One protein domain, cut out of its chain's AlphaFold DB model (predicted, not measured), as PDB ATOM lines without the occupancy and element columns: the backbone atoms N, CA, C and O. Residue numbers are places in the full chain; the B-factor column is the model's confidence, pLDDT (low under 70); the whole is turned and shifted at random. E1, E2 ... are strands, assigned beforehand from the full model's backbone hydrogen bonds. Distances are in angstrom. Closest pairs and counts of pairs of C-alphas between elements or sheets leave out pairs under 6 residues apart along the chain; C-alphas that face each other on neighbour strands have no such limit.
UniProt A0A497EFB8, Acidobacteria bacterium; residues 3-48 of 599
ATOM      1  N   LEU A   3     106.428 191.130 162.686       82.25
ATOM      2  CA  LEU A   3     107.826 191.069 162.270       82.25
ATOM      3  C   LEU A   3     108.060 192.158 161.226       82.25
ATOM      4  O   LEU A   3     107.305 192.267 160.260       82.25
ATOM      5  N   ARG A   4     109.111 192.951 161.411       80.88
ATOM      6  CA  ARG A   4     109.625 193.830 160.364       80.88
ATOM      7  C   ARG A   4     110.707 193.066 159.616       80.88
ATOM      8  O   ARG A   4     111.693 192.682 160.237       80.88
ATOM      9  N   MET A   5     110.512 192.844 158.317       69.25
ATOM     10  CA  MET A   5     111.535 192.190 157.492       69.25
ATOM     11  C   MET A   5     112.867 192.937 157.618       69.25
ATOM     12  O   MET A   5     112.869 194.162 157.757       69.25
ATOM     13  N   ASN A   6     113.976 192.201 157.586       58.72
ATOM     14  CA  ASN A   6     115.345 192.724 157.669       58.72
ATOM     15  C   ASN A   6     115.691 193.485 158.964       58.72
ATOM     16  O   ASN A   6     116.775 194.058 159.060       58.72
ATOM     17  N   LEU A   7     114.824 193.468 159.988       62.56
ATOM     18  CA  LEU A   7     115.078 194.163 161.254       62.56
ATOM     19  C   LEU A   7     116.341 193.646 161.952       62.56
ATOM     20  O   LEU A   7     117.112 194.445 162.474       62.56
ATOM     21  N   ALA A   8     116.559 192.327 161.936       49.09
ATOM     22  CA  ALA A   8     117.761 191.707 162.493       49.09
ATOM     23  C   ALA A   8     119.037 192.085 161.716       49.09
ATOM     24  O   ALA A   8     120.110 192.135 162.302       49.09
ATOM     25  N   ARG A   9     118.900 192.424 160.427       49.34
ATOM     26  CA  ARG A   9     119.985 192.879 159.541       49.34
ATOM     27  C   ARG A   9     120.193 194.400 159.575       49.34
ATOM     28  O   ARG A   9     121.019 194.926 158.846       49.34
ATOM     29  N   GLY A  10     119.419 195.136 160.380       51.16
ATOM     30  CA  GLY A  10     119.542 196.593 160.515       51.16
ATOM     31  C   GLY A  10     119.031 197.420 159.323       51.16
ATOM     32  O   GLY A  10     119.182 198.641 159.331       51.16
ATOM     33  N   VAL A  11     118.383 196.800 158.330       62.06
ATOM     34  CA  VAL A  11     117.899 197.471 157.107       62.06
ATOM     35  C   VAL A  11     116.392 197.766 157.209       62.06
ATOM     36  O   VAL A  11     115.641 196.960 157.769       62.06
ATOM     37  N   PRO A  12     115.883 198.905 156.685       64.88
ATOM     38  CA  PRO A  12     114.448 199.176 156.657       64.88
ATOM     39  C   PRO A  12     113.664 198.101 155.891       64.88
ATOM     40  O   PRO A  12     114.004 197.754 154.764       64.88
ATOM     41  N   GLY A  13     112.556 197.635 156.468       73.25
ATOM     42  CA  GLY A  13     111.681 196.649 155.837       73.25
ATOM     43  C   GLY A  13     110.208 196.846 156.174       73.25
ATOM     44  O   GLY A  13     109.830 197.691 156.994       73.25
ATOM     45  N   ARG A  14     109.356 196.078 155.490       81.00
ATOM     46  CA  ARG A  14     107.899 196.119 155.650       81.00
ATOM     47  C   ARG A  14     107.468 195.332 156.890       81.00
ATOM     48  O   ARG A  14     108.057 194.305 157.217       81.00
ATOM     49  N   ASP A  15     106.413 195.805 157.549       88.94
ATOM     50  CA  ASP A  15     105.797 195.115 158.684       88.94
ATOM     51  C   ASP A  15     104.841 194.014 158.199       88.94
ATOM     52  O   ASP A  15     103.926 194.275 157.411       88.94
ATOM     53  N   HIS A  16     105.027 192.800 158.714       85.38
ATOM     54  CA  HIS A  16     104.174 191.636 158.495       85.38
ATOM     55  C   HIS A  16     103.579 191.161 159.818       85.38
ATOM     56  O   HIS A  16     104.266 191.073 160.834       85.38
ATOM     57  N   LEU A  17     102.292 190.811 159.814       92.69
ATOM     58  CA  LEU A  17     101.715 190.028 160.900       92.69
ATOM     59  C   LEU A  17     102.086 188.562 160.657       92.69
ATOM     60  O   LEU A  17     101.716 188.017 159.622       92.69
ATOM     61  N   VAL A  18     102.797 187.936 161.593       90.38
ATOM     62  CA  VAL A  18     103.346 186.582 161.431       90.38
ATOM     63  C   VAL A  18     103.039 185.651 162.607       90.38
ATOM     64  O   VAL A  18     102.831 186.102 163.742       90.38
ATOM     65  N   TRP A  19     103.046 184.349 162.335       89.19
ATOM     66  CA  TRP A  19     103.239 183.278 163.311       89.19
ATOM     67  C   TRP A  19     104.729 182.959 163.396       89.19
ATOM     68  O   TRP A  19     105.351 182.733 162.367       89.19
ATOM     69  N   GLU A  20     105.279 182.949 164.605       90.31
ATOM     70  CA  GLU A  20     106.615 182.413 164.871       90.31
ATOM     71  C   GLU A  20     106.452 180.936 165.234       90.31
ATOM     72  O   GLU A  20     105.641 180.598 166.102       90.31
ATOM     73  N   ILE A  21     107.164 180.063 164.530       87.88
ATOM     74  CA  ILE A  21     107.136 178.622 164.749       87.88
ATOM     75  C   ILE A  21     108.568 178.146 164.916       87.88
ATOM     76  O   ILE A  21     109.364 178.235 163.987       87.88
ATOM     77  N   GLU A  22     108.868 177.599 166.088       83.12
ATOM     78  CA  GLU A  22     110.111 176.872 166.305       83.12
ATOM     79  C   GLU A  22     109.944 175.425 165.821       83.12
ATOM     80  O   GLU A  22     109.090 174.682 166.314       83.12
ATOM     81  N   VAL A  23     110.750 175.033 164.840       81.06
ATOM     82  CA  VAL A  23     110.912 173.657 164.376       81.06
ATOM     83  C   VAL A  23     112.217 173.144 164.964       81.06
ATOM     84  O   VAL A  23     113.285 173.662 164.661       81.06
ATOM     85  N   SER A  24     112.143 172.142 165.836       70.50
ATOM     86  CA  SER A  24     113.339 171.551 166.430       70.50
ATOM     87  C   SER A  24     113.196 170.047 166.607       70.50
ATOM     88  O   SER A  24     112.115 169.556 166.939       70.50
ATOM     89  N   ASP A  25     114.295 169.324 166.400       74.25
ATOM     90  CA  ASP A  25     114.424 167.900 166.723       74.25
ATOM     91  C   ASP A  25     115.066 167.663 168.107       74.25
ATOM     92  O   ASP A  25     115.173 166.523 168.560       74.25
ATOM     93  N   GLY A  26     115.464 168.739 168.796       49.22
ATOM     94  CA  GLY A  26     116.128 168.702 170.096       49.22
ATOM     95  C   GLY A  26     117.592 168.248 170.075       49.22
ATOM     96  O   GLY A  26     118.153 168.056 171.153       49.22
ATOM     97  N   ALA A  27     118.207 168.072 168.901       55.53
ATOM     98  CA  ALA A  27     119.585 167.607 168.753       55.53
ATOM     99  C   ALA A  27     120.405 168.489 167.802       55.53
ATOM    100  O   ALA A  27     121.400 169.072 168.229       55.53
ATOM    101  N   ALA A  28     119.992 168.586 166.540       54.00
ATOM    102  CA  ALA A  28     120.768 169.200 165.462       54.00
ATOM    103  C   ALA A  28     119.911 170.026 164.494       54.00
ATOM    104  O   ALA A  28     120.429 170.552 163.516       54.00
ATOM    105  N   ILE A  29     118.618 170.196 164.784       57.81
ATOM    106  CA  ILE A  29     117.717 171.103 164.078       57.81
ATOM    107  C   ILE A  29     117.044 172.016 165.105       57.81
ATOM    108  O   ILE A  29     116.409 171.560 166.060       57.81
ATOM    109  N   ARG A  30     117.181 173.327 164.909       70.88
ATOM    110  CA  ARG A  30     116.422 174.367 165.600       70.88
ATOM    111  C   ARG A  30     116.275 175.525 164.633       70.88
ATOM    112  O   ARG A  30     117.252 176.151 164.263       70.88
ATOM    113  N   GLU A  31     115.051 175.787 164.231       75.81
ATOM    114  CA  GLU A  31     114.677 176.681 163.143       75.81
ATOM    115  C   GLU A  31     113.523 177.544 163.629       75.81
ATOM    116  O   GLU A  31     112.540 177.020 164.143       75.81
ATOM    117  N   ILE A  32     113.623 178.857 163.483       84.00
ATOM    118  CA  ILE A  32     112.551 179.793 163.807       84.00
ATOM    119  C   ILE A  32     111.981 180.296 162.485       84.00
ATOM    120  O   ILE A  32     112.575 181.126 161.800       84.00
ATOM    121  N   LEU A  33     110.814 179.774 162.121       86.25
ATOM    122  CA  LEU A  33     110.082 180.169 160.926       86.25
ATOM    123  C   LEU A  33     109.096 181.284 161.262       86.25
ATOM    124  O   LEU A  33     108.259 181.136 162.154       86.25
ATOM    125  N   TYR A  34     109.120 182.360 160.484       87.75
ATOM    126  CA  TYR A  34     108.105 183.402 160.530       87.75
ATOM    127  C   TYR A  34     107.174 183.259 159.333       87.75
ATOM    128  O   TYR A  34     107.556 183.509 158.197       87.75
ATOM    129  N   LEU A  35     105.930 182.860 159.576       88.31
ATOM    130  CA  LEU A  35     104.924 182.647 158.534       88.31
ATOM    131  C   LEU A  35     103.909 183.780 158.533       88.31
ATOM    132  O   LEU A  35     103.373 184.124 159.582       88.31
ATOM    133  N   ASP A  36     103.572 184.318 157.365       89.38
ATOM    134  CA  ASP A  36     102.523 185.322 157.225       89.38
ATOM    135  C   ASP A  36     101.202 184.805 157.807       89.38
ATOM    136  O   ASP A  36     100.685 183.756 157.410       89.38
ATOM    137  N   ALA A  37     100.635 185.563 158.743       88.56
ATOM    138  CA  ALA A  37      99.472 185.147 159.510       88.56
ATOM    139  C   ALA A  37      98.188 185.021 158.674       88.56
ATOM    140  O   ALA A  37      97.231 184.397 159.137       88.56
ATOM    141  N   HIS A  38      98.143 185.598 157.468       85.69
ATOM    142  CA  HIS A  38      96.980 185.555 156.584       85.69
ATOM    143  C   HIS A  38      97.077 184.470 155.512       85.69
ATOM    144  O   HIS A  38      96.052 183.883 155.162       85.69
ATOM    145  N   HIS A  39      98.274 184.212 154.981       84.19
ATOM    146  CA  HIS A  39      98.445 183.325 153.822       84.19
ATOM    147  C   HIS A  39      99.286 182.075 154.108       84.19
ATOM    148  O   HIS A  39      99.327 181.185 153.263       84.19
ATOM    149  N   GLY A  40      99.971 182.004 155.255       76.06
ATOM    150  CA  GLY A  40     100.822 180.869 155.623       76.06
ATOM    151  C   GLY A  40     102.102 180.734 154.793       76.06
ATOM    152  O   GLY A  40     102.714 179.674 154.801       76.06
ATOM    153  N   LYS A  41     102.501 181.781 154.057       76.75
ATOM    154  CA  LYS A  41     103.795 181.821 153.359       76.75
ATOM    155  C   LYS A  41     104.910 182.143 154.345       76.75
ATOM    156  O   LYS A  41     104.703 182.981 155.217       76.75
ATOM    157  N   ILE A  42     106.072 181.524 154.177       78.69
ATOM    158  CA  ILE A  42     107.274 181.886 154.933       78.69
ATOM    159  C   ILE A  42     107.664 183.319 154.542       78.69
ATOM    160  O   ILE A  42     107.684 183.661 153.360       78.69
ATOM    161  N   ILE A  43     107.851 184.161 155.552       81.31
ATOM    162  CA  ILE A  43     108.295 185.555 155.461       81.31
ATOM    163  C   ILE A  43     109.774 185.663 155.818       81.31
ATOM    164  O   ILE A  43     110.457 186.494 155.236       81.31
ATOM    165  N   ASP A  44     110.233 184.864 156.782       74.94
ATOM    166  CA  ASP A  44     111.615 184.857 157.260       74.94
ATOM    167  C   ASP A  44     111.922 183.509 157.942       74.94
ATOM    168  O   ASP A  44     111.005 182.835 158.434       74.94
ATOM    169  N   ARG A  45     113.194 183.115 157.962       76.56
ATOM    170  CA  ARG A  45     113.710 181.864 158.533       76.56
ATOM    171  C   ARG A  45     114.995 182.187 159.288       76.56
ATOM    172  O   ARG A  45     115.920 182.755 158.727       76.56
ATOM    173  N   VAL A  46     115.057 181.817 160.565       67.50
ATOM    174  CA  VAL A  46     116.234 182.043 161.412       67.50
ATOM    175  C   VAL A  46     116.685 180.717 162.004       67.50
ATOM    176  O   VAL A  46     115.972 180.134 162.821       67.50
ATOM    177  N   SER A  47     117.881 180.253 161.637       67.88
ATOM    178  CA  SER A  47     118.492 179.102 162.305       67.88
ATOM    179  C   SER A  47     118.783 179.451 163.769       67.88
ATOM    180  O   SER A  47     119.413 180.457 164.091       67.88
ATOM    181  N   GLY A  48     118.263 178.631 164.675       53.66
ATOM    182  CA  GLY A  48     118.462 178.710 166.118       53.66
ATOM    183  C   GLY A  48     119.597 177.821 166.624       53.66
ATOM    184  O   GLY A  48     119.724 177.681 167.845       53.66
TER     185      GLY A  48
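This is residues 3 to 48 of the 599 residues of a protein of Acidobacteria bacterium (UniProt A0A497EFB8). A single twisted sheet of three antiparallel strands, E1, E2 and E3 side by side, makes a flat, slender meander, each strand the antiparallel neighbour of the one before. Before it, residues 3 to 14 form a wide loop that folds back to E1, where residues 3 to 4 pair with residues 15 to 16. The printed part has 46 residues, with no named helix and three named strands in the order E1, E2, E3 along the chain and across the sheet; the class is all strand. It is only just loose, close to compact, with a radius of gyration of the C-alphas of 11.4 A, and spans 34 by 25 by 10 A.

Find C-alpha 15 at (105.797, 195.115, 158.684); from there E1, residues 15 to 24, runs 25.9 A to C-alpha 24 at (113.339, 171.551, 166.430), and bends by 54 degrees at residue 18. E2, residues 30 to 36, covers 19.6 A. E3, residues 42 to 47, covers 13.7 A and ends at C-alpha 47 at (118.492, 179.102, 162.305).

Look first at E2, the inner strand. E1 and E2 form a hairpin with a tight link, their directions 150 degrees apart; N 21 and O 33 are within hydrogen-bond range at 2.8 A. E2 and E3 form a second hairpin with a tight link, at 165 degrees; N 32 and O 46 are within range at 2.8 A. The closest C-alphas of the edge strands E1 and E3, those of Val 18 and Ile 43, are 7.8 A apart.

The two C-alphas farthest apart, those of Pro 12 and Ala 27, are 34.2 A from each other. The printed part has no cut. Its mean pLDDT is 74.5; look for values under 70 at residues 5 to 12, 26 to 29 and 46 to 48.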